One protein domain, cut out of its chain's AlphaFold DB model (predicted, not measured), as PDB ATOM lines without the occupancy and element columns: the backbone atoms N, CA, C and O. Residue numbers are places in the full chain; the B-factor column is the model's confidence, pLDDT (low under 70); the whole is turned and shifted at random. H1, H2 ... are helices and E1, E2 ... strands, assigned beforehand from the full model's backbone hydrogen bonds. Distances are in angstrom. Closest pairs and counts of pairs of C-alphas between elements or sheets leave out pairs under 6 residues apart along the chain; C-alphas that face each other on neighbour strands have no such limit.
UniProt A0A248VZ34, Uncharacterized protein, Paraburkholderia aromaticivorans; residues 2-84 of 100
ATOM      1  N   ALA A   2      42.308 -11.377 -29.645       77.62
ATOM      2  CA  ALA A   2      41.157 -10.634 -30.144       77.62
ATOM      3  C   ALA A   2      40.767 -11.161 -31.537       77.62
ATOM      4  O   ALA A   2      41.632 -11.296 -32.403       77.62
ATOM      5  N   ASN A   3      39.491 -11.492 -31.758       92.62
ATOM      6  CA  ASN A   3      39.001 -11.924 -33.071       92.62
ATOM      7  C   ASN A   3      38.685 -10.677 -33.905       92.62
ATOM      8  O   ASN A   3      37.582 -10.134 -33.847       92.62
ATOM      9  N   MET A   4      39.695 -10.183 -34.616       95.25
ATOM     10  CA  MET A   4      39.588  -8.961 -35.406       95.25
ATOM     11  C   MET A   4      38.893  -9.243 -36.737       95.25
ATOM     12  O   MET A   4      39.297 -10.121 -37.495       95.25
ATOM     13  N   LYS A   5      37.857  -8.464 -37.032       96.31
ATOM     14  CA  LYS A   5      37.098  -8.526 -38.280       96.31
ATOM     15  C   LYS A   5      37.152  -7.192 -38.998       96.31
ATOM     16  O   LYS A   5      37.026  -6.139 -38.378       96.31
ATOM     17  N   TYR A   6      37.286  -7.250 -40.312       96.94
ATOM     18  CA  TYR A   6      37.504  -6.093 -41.168       96.94
ATOM     19  C   TYR A   6      36.321  -5.961 -42.117       96.94
ATOM     20  O   TYR A   6      35.850  -6.965 -42.647       96.94
ATOM     21  N   PHE A   7      35.816  -4.745 -42.304       96.50
ATOM     22  CA  PHE A   7      34.601  -4.511 -43.078       96.50
ATOM     23  C   PHE A   7      34.742  -3.341 -44.046       96.50
ATOM     24  O   PHE A   7      35.288  -2.293 -43.686       96.50
ATOM     25  N   HIS A   8      34.154  -3.525 -45.226       95.56
ATOM     26  CA  HIS A   8      33.822  -2.484 -46.191       95.56
ATOM     27  C   HIS A   8      32.299  -2.442 -46.338       95.56
ATOM     28  O   HIS A   8      31.697  -3.438 -46.746       95.56
ATOM     29  N   GLY A   9      31.657  -1.350 -45.909       93.06
ATOM     30  CA  GLY A   9      30.206  -1.320 -45.751       93.06
ATOM     31  C   GLY A   9      29.714  -2.445 -44.832       93.06
ATOM     32  O   GLY A   9      29.967  -2.445 -43.620       93.06
ATOM     33  N   ASP A  10      28.999  -3.406 -45.413       93.19
ATOM     34  CA  ASP A  10      28.434  -4.573 -44.739       93.19
ATOM     35  C   ASP A  10      29.140  -5.902 -45.088       93.19
ATOM     36  O   ASP A  10      28.809  -6.944 -44.514       93.19
ATOM     37  N   ARG A  11      30.136  -5.860 -45.980       95.06
ATOM     38  CA  ARG A  11      30.909  -7.023 -46.422       95.06
ATOM     39  C   ARG A  11      32.118  -7.220 -45.521       95.06
ATOM     40  O   ARG A  11      32.882  -6.285 -45.276       95.06
ATOM     41  N   GLN A  12      32.297  -8.444 -45.027       96.81
ATOM     42  CA  GLN A  12      33.498  -8.818 -44.285       96.81
ATOM     43  C   GLN A  12      34.646  -9.100 -45.261       96.81
ATOM     44  O   GLN A  12      34.489  -9.877 -46.202       96.81
ATOM     45  N   LEU A  13      35.805  -8.503 -45.002       97.81
ATOM     46  CA  LEU A  13      37.048  -8.738 -45.731       97.81
ATOM     47  C   LEU A  13      37.870  -9.808 -45.000       97.81
ATOM     48  O   LEU A  13      37.966  -9.788 -43.770       97.81
ATOM     49  N   VAL A  14      38.431 -10.759 -45.751       95.31
ATOM     50  CA  VAL A  14      39.144 -11.932 -45.206       95.31
ATOM     51  C   VAL A  14      40.619 -11.969 -45.601       95.31
ATOM     52  O   VAL A  14      41.455 -12.327 -44.778       95.31
ATOM     53  N   ALA A  15      40.957 -11.558 -46.824       94.69
ATOM     54  CA  ALA A  15      42.336 -11.469 -47.302       94.69
ATOM     55  C   ALA A  15      42.875 -10.054 -47.053       94.69
ATOM     56  O   ALA A  15      43.022  -9.261 -47.979       94.69
ATOM     57  N   VAL A  16      43.045  -9.702 -45.779       97.25
ATOM     58  CA  VAL A  16      43.403  -8.339 -45.367       97.25
ATOM     59  C   VAL A  16      44.907  -8.121 -45.501       97.25
ATOM     60  O   VAL A  16      45.702  -8.930 -45.026       97.25
ATOM     61  N   THR A  17      45.288  -7.019 -46.139       97.06
ATOM     62  CA  THR A  17      46.675  -6.603 -46.371       97.06
ATOM     63  C   THR A  17      46.779  -5.074 -46.350       97.06
ATOM     64  O   THR A  17      45.780  -4.372 -46.181       97.06
ATOM     65  N   SER A  18      47.986  -4.539 -46.499       97.69
ATOM     66  CA  SER A  18      48.231  -3.106 -46.602       97.69
ATOM     67  C   SER A  18      48.405  -2.656 -48.058       97.69
ATOM     68  O   SER A  18      48.809  -3.422 -48.931       97.69
ATOM     69  N   MET A  19      48.082  -1.391 -48.319       98.06
ATOM     70  CA  MET A  19      48.299  -0.693 -49.588       98.06
ATOM     71  C   MET A  19      48.931   0.664 -49.295       98.06
ATOM     72  O   MET A  19      48.554   1.305 -48.315       98.06
ATOM     73  N   SER A  20      49.881   1.117 -50.115       98.31
ATOM     74  CA  SER A  20      50.511   2.430 -49.911       98.31
ATOM     75  C   SER A  20      49.480   3.564 -49.978       98.31
ATOM     76  O   SER A  20      48.494   3.474 -50.709       98.31
ATOM     77  N   ASN A  21      49.711   4.657 -49.244       97.75
ATOM     78  CA  ASN A  21      48.815   5.819 -49.250       97.75
ATOM     79  C   ASN A  21      48.593   6.370 -50.670       97.75
ATOM     80  O   ASN A  21      47.467   6.716 -51.024       97.75
ATOM     81  N   THR A  22      49.652   6.421 -51.485       97.88
ATOM     82  CA  THR A  22      49.596   6.914 -52.868       97.88
ATOM     83  C   THR A  22      48.709   6.034 -53.743       97.88
ATOM     84  O   THR A  22      47.822   6.534 -54.429       97.88
ATOM     85  N   GLU A  23      48.907   4.715 -53.695       98.19
ATOM     86  CA  GLU A  23      48.098   3.769 -54.467       98.19
ATOM     87  C   GLU A  23      46.644   3.746 -53.990       98.19
ATOM     88  O   GLU A  23      45.726   3.709 -54.809       98.19
ATOM     89  N   PHE A  24      46.422   3.836 -52.678       98.31
ATOM     90  CA  PHE A  24      45.085   3.890 -52.099       98.31
ATOM     91  C   PHE A  24      44.308   5.113 -52.592       98.31
ATOM     92  O   PHE A  24      43.170   4.976 -53.036       98.31
ATOM     93  N   ALA A  25      44.926   6.298 -52.552       97.50
ATOM     94  CA  ALA A  25      44.303   7.533 -53.021       97.50
ATOM     95  C   ALA A  25      43.980   7.489 -54.525       97.50
ATOM     96  O   ALA A  25      42.954   8.022 -54.941       97.50
ATOM     97  N   LEU A  26      44.825   6.824 -55.322       98.06
ATOM     98  CA  LEU A  26      44.600   6.638 -56.755       98.06
ATOM     99  C   LEU A  26      43.447   5.661 -57.040       98.06
ATOM    100  O   LEU A  26      42.622   5.925 -57.910       98.06
ATOM    101  N   ARG A  27      43.389   4.528 -56.328       97.50
ATOM    102  CA  ARG A  27      42.390   3.471 -56.572       97.50
ATOM    103  C   ARG A  27      41.022   3.762 -55.963       97.50
ATOM    104  O   ARG A  27      40.017   3.319 -56.510       97.50
ATOM    105  N   PHE A  28      40.977   4.481 -54.844       96.56
ATOM    106  CA  PHE A  28      39.751   4.758 -54.093       96.56
ATOM    107  C   PHE A  28      39.588   6.266 -53.839       96.56
ATOM    108  O   PHE A  28      39.609   6.709 -52.683       96.56
ATOM    109  N   PRO A  29      39.445   7.083 -54.899       95.88
ATOM    110  CA  PRO A  29      39.364   8.532 -54.755       95.88
ATOM    111  C   PRO A  29      38.165   8.928 -53.881       95.88
ATOM    112  O   PRO A  29      37.036   8.504 -54.115       95.88
ATOM    113  N   GLY A  30      38.422   9.736 -52.848       92.50
ATOM    114  CA  GLY A  30      37.399  10.237 -51.920       92.50
ATOM    115  C   GLY A  30      36.967   9.266 -50.812       92.50
ATOM    116  O   GLY A  30      36.171   9.654 -49.957       92.50
ATOM    117  N   VAL A  31      37.489   8.035 -50.767       93.69
ATOM    118  CA  VAL A  31      37.108   7.058 -49.734       93.69
ATOM    119  C   VAL A  31      37.921   7.245 -48.452       93.69
ATOM    120  O   VAL A  31      39.152   7.253 -48.459       93.69
ATOM    121  N   VAL A  32      37.231   7.306 -47.309       91.00
ATOM    122  CA  VAL A  32      37.866   7.358 -45.982       91.00
ATOM    123  C   VAL A  32      38.111   5.940 -45.451       91.00
ATOM    124  O   VAL A  32      37.275   5.353 -44.759       91.00
ATOM    125  N   GLY A  33      39.281   5.386 -45.773       93.25
ATOM    126  CA  GLY A  33      39.739   4.087 -45.266       93.25
ATOM    127  C   GLY A  33      40.354   4.132 -43.861       93.25
ATOM    128  O   GLY A  33      40.551   5.187 -43.255       93.25
ATOM    129  N   ARG A  34      40.709   2.956 -43.338       95.19
ATOM    130  CA  ARG A  34      41.435   2.800 -42.072       95.19
ATOM    131  C   ARG A  34      42.941   2.757 -42.324       95.19
ATOM    132  O   ARG A  34      43.412   1.947 -43.112       95.19
ATOM    133  N   ARG A  35      43.704   3.571 -41.592       96.19
ATOM    134  CA  ARG A  35      45.173   3.510 -41.609       96.19
ATOM    135  C   ARG A  35      45.682   2.194 -41.023       96.19
ATOM    136  O   ARG A  35      45.187   1.765 -39.976       96.19
ATOM    137  N   TYR A  36      46.663   1.596 -41.694       96.50
ATOM    138  CA  TYR A  36      47.494   0.538 -41.123       96.50
ATOM    139  C   TYR A  36      48.607   1.155 -40.279       96.50
ATOM    140  O   TYR A  36      48.736   0.838 -39.098       96.50
ATOM    141  N   ASP A  37      49.324   2.106 -40.873       95.88
ATOM    142  CA  ASP A  37      50.401   2.880 -40.262       95.88
ATOM    143  C   ASP A  37      50.414   4.321 -40.837       95.88
ATOM    144  O   ASP A  37      49.380   4.834 -41.276       95.88
ATOM    145  N   GLY A  38      51.559   5.013 -40.780       96.75
ATOM    146  CA  GLY A  38      51.716   6.362 -41.342       96.75
ATOM    147  C   GLY A  38      51.808   6.427 -42.875       96.75
ATOM    148  O   GLY A  38      51.578   7.490 -43.448       96.75
ATOM    149  N   TYR A  39      52.100   5.313 -43.543       97.62
ATOM    150  CA  TYR A  39      52.419   5.223 -44.975       97.62
ATOM    151  C   TYR A  39      51.461   4.324 -45.763       97.62
ATOM    152  O   TYR A  39      51.441   4.386 -46.995       97.62
ATOM    153  N   HIS A  40      50.667   3.512 -45.068       98.38
ATOM    154  CA  HIS A  40      49.796   2.510 -45.650       98.38
ATOM    155  C   HIS A  40      48.387   2.518 -45.051       98.38
ATOM    156  O   HIS A  40      48.149   2.798 -43.869       98.38
ATOM    157  N   MET A  41      47.446   2.077 -45.878       98.38
ATOM    158  CA  MET A  41      46.037   1.885 -45.575       98.38
ATOM    159  C   MET A  41      45.706   0.394 -45.535       98.38
ATOM    160  O   MET A  41      46.261  -0.398 -46.296       98.38
ATOM    161  N   TRP A  42      44.777   0.007 -44.665       98.25
ATOM    162  CA  TRP A  42      44.226  -1.341 -44.659       98.25
ATOM    163  C   TRP A  42      43.279  -1.541 -45.846       98.25
ATOM    164  O   TRP A  42      42.345  -0.764 -46.059       98.25
ATOM    165  N   VAL A  43      43.479  -2.637 -46.568       98.44
ATOM    166  CA  VAL A  43      42.617  -3.104 -47.657       98.44
ATOM    167  C   VAL A  43      42.386  -4.605 -47.513       98.44
ATOM    168  O   VAL A  43      43.050  -5.284 -46.732       98.44
ATOM    169  N   GLY A  44      41.449  -5.158 -48.267       98.06
ATOM    170  CA  GLY A  44      41.336  -6.603 -48.383       98.06
ATOM    171  C   GLY A  44      40.248  -7.032 -49.341       98.06
ATOM    172  O   GLY A  44      39.474  -6.206 -49.822       98.06
ATOM    173  N   SER A  45      40.182  -8.337 -49.575       97.94
ATOM    174  CA  SER A  45      39.161  -8.922 -50.439       97.94
ATOM    175  C   SER A  45      38.083  -9.644 -49.632       97.94
ATOM    176  O   SER A  45      38.396 -10.302 -48.624       97.94
ATOM    177  N   PRO A  46      36.810  -9.545 -50.042       96.00
ATOM    178  CA  PRO A  46      35.733 -10.331 -49.467       96.00
ATOM    179  C   PRO A  46      35.851 -11.805 -49.894       96.00
ATOM    180  O   PRO A  46      36.521 -12.145 -50.870       96.00
ATOM    181  N   ALA A  47      35.234 -12.706 -49.130       91.19
ATOM    182  CA  ALA A  47      35.388 -14.148 -49.349       91.19
ATOM    183  C   ALA A  47      34.784 -14.631 -50.682       91.19
ATOM    184  O   ALA A  47      35.282 -15.597 -51.257       91.19
ATOM    185  N   ASP A  48      33.735 -13.951 -51.144       92.81
ATOM    186  CA  ASP A  48      32.948 -14.232 -52.346       92.81
ATOM    187  C   ASP A  48      33.467 -13.524 -53.612       92.81
ATOM    188  O   ASP A  48      33.042 -13.872 -54.707       92.81
ATOM    189  N   ALA A  49      34.394 -12.569 -53.489       93.38
ATOM    190  CA  ALA A  49      35.020 -11.874 -54.621       93.38
ATOM    191  C   ALA A  49      36.494 -11.577 -54.307       93.38
ATOM    192  O   ALA A  49      36.872 -10.453 -53.974       93.38
ATOM    193  N   ARG A  50      37.332 -12.621 -54.322       90.12
ATOM    194  CA  ARG A  50      38.735 -12.536 -53.869       90.12
ATOM    195  C   ARG A  50      39.621 -11.659 -54.755       90.12
ATOM    196  O   ARG A  50      40.624 -11.135 -54.276       90.12
ATOM    197  N   ASP A  51      39.246 -11.506 -56.014       93.12
ATOM    198  CA  ASP A  51      39.854 -10.626 -57.010       93.12
ATOM    199  C   ASP A  51      39.551  -9.138 -56.756       93.12
ATOM    200  O   ASP A  51      40.308  -8.268 -57.183       93.12
ATOM    201  N   GLN A  52      38.492  -8.831 -56.002       95.88
ATOM    202  CA  GLN A  52      38.126  -7.464 -55.659       95.88
ATOM    203  C   GLN A  52      38.841  -6.988 -54.390       95.88
ATOM    204  O   GLN A  52      38.539  -7.434 -53.286       95.88
ATOM    205  N   VAL A  53      39.730  -6.002 -54.528       97.56
ATOM    206  CA  VAL A  53      40.347  -5.315 -53.384       97.56
ATOM    207  C   VAL A  53      39.481  -4.127 -52.974       97.56
ATOM    208  O   VAL A  53      39.207  -3.246 -53.786       97.56
ATOM    209  N   LEU A  54      39.077  -4.087 -51.704       97.88
ATOM    210  CA  LEU A  54      38.258  -3.026 -51.125       97.88
ATOM    211  C   LEU A  54      38.961  -2.363 -49.933       97.88
ATOM    212  O   LEU A  54      39.709  -3.023 -49.202       97.88
ATOM    213  N   PRO A  55      38.708  -1.068 -49.688       97.94
ATOM    214  CA  PRO A  55      39.255  -0.376 -48.536       97.94
ATOM    215  C   PRO A  55      38.601  -0.881 -47.250       97.94
ATOM    216  O   PRO A  55      37.375  -0.945 -47.143       97.94
ATOM    217  N   VAL A  56      39.415  -1.198 -46.239       97.69
ATOM    218  CA  VAL A  56      38.891  -1.462 -44.898       97.69
ATOM    219  C   VAL A  56      38.395  -0.149 -44.334       97.69
ATOM    220  O   VAL A  56      39.150   0.809 -44.183       97.69
ATOM    221  N   GLU A  57      37.138  -0.132 -43.929       94.81
ATOM    222  CA  GLU A  57      36.556   1.042 -43.318       94.81
ATOM    223  C   GLU A  57      36.367   0.832 -41.807       94.81
ATOM    224  O   GLU A  57      36.639   1.732 -41.013       94.81
ATOM    225  N   ARG A  58      35.911  -0.347 -41.364       94.12
ATOM    226  CA  ARG A  58      35.760  -0.669 -39.931       94.12
ATOM    227  C   ARG A  58      36.579  -1.885 -39.555       94.12
ATOM    228  O   ARG A  58      36.628  -2.865 -40.291       94.12
ATOM    229  N   VAL A  59      37.148  -1.818 -38.358       95.50
ATOM    230  CA  VAL A  59      37.804  -2.944 -37.700       95.50
ATOM    231  C   VAL A  59      37.067  -3.192 -36.395       95.50
ATOM    232  O   VAL A  59      36.958  -2.286 -35.571       95.50
ATOM    233  N   ILE A  60      36.533  -4.396 -36.241       96.38
ATOM    234  CA  ILE A  60      35.685  -4.813 -35.130       96.38
ATOM    235  C   ILE A  60      36.402  -5.917 -34.365       96.38
ATOM    236  O   ILE A  60      36.810  -6.912 -34.955       96.38
ATOM    237  N   GLU A  61      36.522  -5.766 -33.053       96.12
ATOM    238  CA  GLU A  61      36.931  -6.856 -32.173       96.12
ATOM    239  C   GLU A  61      35.684  -7.674 -31.828       96.12
ATOM    240  O   GLU A  61      34.811  -7.220 -31.090       96.12
ATOM    241  N   TYR A  62      35.565  -8.876 -32.378       96.06
ATOM    242  CA  TYR A  62      34.480  -9.782 -32.034       96.06
ATOM    243  C   TYR A  62      34.849 -10.600 -30.793       96.06
ATOM    244  O   TYR A  62      35.946 -11.151 -30.700       96.06
ATOM    245  N   LYS A  63      33.943 -10.688 -29.816       94.56
ATOM    246  CA  LYS A  63      34.194 -11.484 -28.609       94.56
ATOM    247  C   LYS A  63      34.309 -12.970 -28.952       94.56
ATOM    248  O   LYS A  63      33.506 -13.497 -29.717       94.56
ATOM    249  N   SER A  64      35.261 -13.657 -28.320       92.50
ATOM    250  CA  SER A  64      35.447 -15.106 -28.489       92.50
ATOM    251  C   SER A  64      34.279 -15.931 -27.938       92.50
ATOM    252  O   SER A  64      33.981 -16.984 -28.489       92.50
ATOM    253  N   ASN A  65      33.598 -15.439 -26.894       93.62
ATOM    254  CA  ASN A  65      32.359 -16.016 -26.368       93.62
ATOM    255  C   ASN A  65      31.225 -14.968 -26.422       93.62
ATOM    256  O   ASN A  65      30.995 -14.258 -25.440       93.62
ATOM    257  N   PRO A  66      30.602 -14.762 -27.595       94.44
ATOM    258  CA  PRO A  66      29.611 -13.711 -27.800       94.44
ATOM    259  C   PRO A  66      28.236 -14.108 -27.246       94.44
ATOM    260  O   PRO A  66      27.820 -15.256 -27.385       94.44
ATOM    261  N   SER A  67      27.488 -13.139 -26.709       94.06
ATOM    262  CA  SER A  67      26.100 -13.336 -26.256       94.06
ATOM    263  C   SER A  67      25.114 -13.560 -27.409       94.06
ATOM    264  O   SER A  67      24.033 -14.097 -27.196       94.06
ATOM    265  N   ARG A  68      25.486 -13.171 -28.639       95.50
ATOM    266  CA  ARG A  68      24.700 -13.343 -29.873       95.50
ATOM    267  C   ARG A  68      23.300 -12.723 -29.808       95.50
ATOM    268  O   ARG A  68      22.392 -13.194 -30.486       95.50
ATOM    269  N   HIS A  69      23.134 -11.640 -29.054       94.56
ATOM    270  CA  HIS A  69      21.883 -10.884 -29.060       94.56
ATOM    271  C   HIS A  69      21.626 -10.227 -30.427       94.56
ATOM    272  O   HIS A  69      22.562  -9.932 -31.184       94.56
ATOM    273  N   GLU A  70      20.349 -10.002 -30.735       96.94
ATOM    274  CA  GLU A  70      19.913  -9.282 -31.930       96.94
ATOM    275  C   GLU A  70      20.399  -7.829 -31.909       96.94
ATOM    276  O   GLU A  70      20.508  -7.205 -30.855       96.94
ATOM    277  N   CYS A  71      20.744  -7.282 -33.073       96.12
ATOM    278  CA  CYS A  71      21.217  -5.906 -33.147       96.12
ATOM    279  C   CYS A  71      20.108  -4.897 -32.866       96.12
ATOM    280  O   CYS A  71      19.041  -4.956 -33.461       96.12
ATOM    281  N   ASP A  72      20.446  -3.888 -32.073       93.56
ATOM    282  CA  ASP A  72      19.630  -2.703 -31.852       93.56
ATOM    283  C   ASP A  72      20.392  -1.427 -32.266       93.56
ATOM    284  O   ASP A  72      21.482  -1.463 -32.862       93.56
ATOM    285  N   ALA A  73      19.824  -0.272 -31.917       94.25
ATOM    286  CA  ALA A  73      20.427   1.032 -32.164       94.25
ATOM    287  C   ALA A  73      21.827   1.191 -31.538       94.25
ATOM    288  O   ALA A  73      22.634   1.952 -32.074       94.25
ATOM    289  N   ARG A  74      22.156   0.475 -30.451       92.06
ATOM    290  CA  ARG A  74      23.483   0.538 -29.816       92.06
ATOM    291  C   ARG A  74      24.537  -0.118 -30.691       92.06
ATOM    292  O   ARG A  74      25.643   0.398 -30.788       92.06
ATOM    293  N   CYS A  75      24.206  -1.220 -31.367       94.50
ATOM    294  CA  CYS A  75      25.118  -1.837 -32.329       94.50
ATOM    295  C   CYS A  75      25.337  -0.908 -33.526       94.50
ATOM    296  O   CYS A  75      26.477  -0.581 -33.846       94.50
ATOM    297  N   LEU A  76      24.257  -0.431 -34.152       94.00
ATOM    298  CA  LEU A  76      24.342   0.408 -35.353       94.00
ATOM    299  C   LEU A  76      25.141   1.694 -35.129       94.00
ATOM    300  O   LEU A  76      25.910   2.085 -36.006       94.00
ATOM    301  N   ASN A  77      25.002   2.306 -33.954       93.81
ATOM    302  CA  ASN A  77      25.634   3.580 -33.616       93.81
ATOM    303  C   ASN A  77      26.849   3.433 -32.692       93.81
ATOM    304  O   ASN A  77      27.296   4.418 -32.109       93.81
ATOM    305  N   ALA A  78      27.387   2.220 -32.542       93.12
ATOM    306  CA  ALA A  78      28.566   2.001 -31.721       93.12
ATOM    307  C   ALA A  78      29.746   2.857 -32.206       93.12
ATOM    308  O   ALA A  78      30.028   2.948 -33.403       93.12
ATOM    309  N   THR A  79      30.453   3.467 -31.260       91.00
ATOM    310  CA  THR A  79      31.671   4.244 -31.498       91.00
ATOM    311  C   THR A  79      32.715   3.886 -30.447       91.00
ATOM    312  O   THR A  79      32.409   3.283 -29.417       91.00
ATOM    313  N   GLY A  80      33.971   4.236 -30.709       87.25
ATOM    314  CA  GLY A  80      35.059   4.029 -29.764       87.25
ATOM    315  C   GLY A  80      36.373   3.686 -30.447       87.25
ATOM    316  O   GLY A  80      36.433   3.344 -31.627       87.25
ATOM    317  N   ARG A  81      37.461   3.770 -29.674       83.94
ATOM    318  CA  ARG A  81      38.800   3.392 -30.150       83.94
ATOM    319  C   ARG A  81      38.899   1.891 -30.422       83.94
ATOM    320  O   ARG A  81      39.537   1.489 -31.392       83.94
ATOM    321  N   ILE A  82      38.253   1.092 -29.571       86.94
ATOM    322  CA  ILE A  82      38.137  -0.361 -29.694       86.94
ATOM    323  C   ILE A  82      36.660  -0.689 -29.915       86.94
ATOM    324  O   ILE A  82      35.842  -0.534 -29.013       86.94
ATOM    325  N   MET A  83      36.323  -1.132 -31.122       92.19
ATOM    326  CA  MET A  83      34.949  -1.424 -31.533       92.19
ATOM    327  C   MET A  83      34.596  -2.875 -31.191       92.19
ATOM    328  O   MET A  83      34.716  -3.758 -32.042       92.19
ATOM    329  N   ARG A  84      34.233  -3.147 -29.930       94.50
ATOM    330  CA  ARG A  84      33.929  -4.511 -29.459       94.50
ATOM    331  C   ARG A  84      32.493  -4.915 -29.768       94.50
ATOM    332  O   ARG A  84      31.556  -4.262 -29.322       94.50
TER     333      ARG A  84
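What this domain is: This is residues 2 to 84 of the 100 residues of an uncharacterized protein of Paraburkholderia aromaticivorans (UniProt A0A248VZ34). One strongly twisted, curled sheet of four antiparallel strands makes the body, with the small helix H1 standing at one end of the long axis and, at the other end, residues 65 to 74 sticking out, of which 73 and 74 belong to the short helix H2. The long strand E2 bends sharply in the sheet: its first residues pair with E1, which has E4 on its far side, and the rest of E2 runs beside E3. The printed part has 83 residues, with two named helices and four named strands along the chain as E1 E2 H1 E3 E4 H2, and the sheet's order is E3, E2, E1, E4. The class is mixed, helices and strands, although under half of the residues are in named elements. The whole is only just compact, close to loose, with a radius of gyration of the C-alphas of 13.7 A, and it spans 40 by 27 by 22 A.

How they stand to each other: Strand E1, residues 3 to 8, is an inner strand of the sheet. It is a hairpin with E2, residues 11 to 20, over a tight link; N 13 and O 6 are 2.8 A apart, within hydrogen-bond range, and the C-alphas of residues 12 and 7, which face each other, are 4.6 A apart. E2 bends by 83 degrees at residue 14, and its pairing is staggered: residues 11 to 13 pair with E1, and residues 13 to 20 pair with E3, residues 40 to 46. E2 and E3 are antiparallel, at 148 degrees between their directions, and N 41 and O 19, 2.8 A apart, are within hydrogen-bond range. Residues 43 to 44 of E3 also pair, antiparallel, with residues 54 to 55. E4, residues 58 to 62, is the edge strand beside E1, antiparallel at 152 degrees; N 5 and O 60 are within hydrogen-bond range at 2.8 A, as are N 62 and O 3 at 2.8 A. E4 is apart from E2 and from E3. Helix H1, residues 21 to 27, is on the sheet at a height over the sheet of 7.5 A and stands up from it, its line rising 46 degrees out of the local plane. It lies over E2, where 5 of its 7 C-alphas fall, and only just not over E3, where 2 fall. The closest C-alphas of H1 and E3 are those of Asn 21 and His 40, 5.0 A apart. H2, residues 73 to 76, is not on the sheet and is apart from E1, E2, E3 and H1. In H1 every O i to N i+4 pair is within hydrogen-bond range; H2 is too short for such a pair, and its 1 pair of O i and N i+3 is not within range.

Where its parts are: E1 begins at C-alpha 3, at (39.001, -11.924, -33.071), and is 17.0 A long from first to last C-alpha. E2 is 22.0 A long and ends at C-alpha 20, at (50.511, 2.430, -49.911), where H1, 10.0 A long, follows directly. E3 is 19.4 A long and E4 12.1 A. H2, 5.1 A long, ends at C-alpha 76, at (24.342, 0.408, -35.353).

The domain as a whole: The two C-alphas farthest apart are those of Leu 26 and Ser 67, at 40.9 A. The printed part has no cut. The links from H1 to E3 and from E3 to E4 are long, with 12 and 11 residues, and the link from E4 to H2 is short. Residues 65 to 74 stand free; without them the body spans 34 by 28 by 21 A. The mean pLDDT of the printed part is 94.9, and no printed residue is under 70.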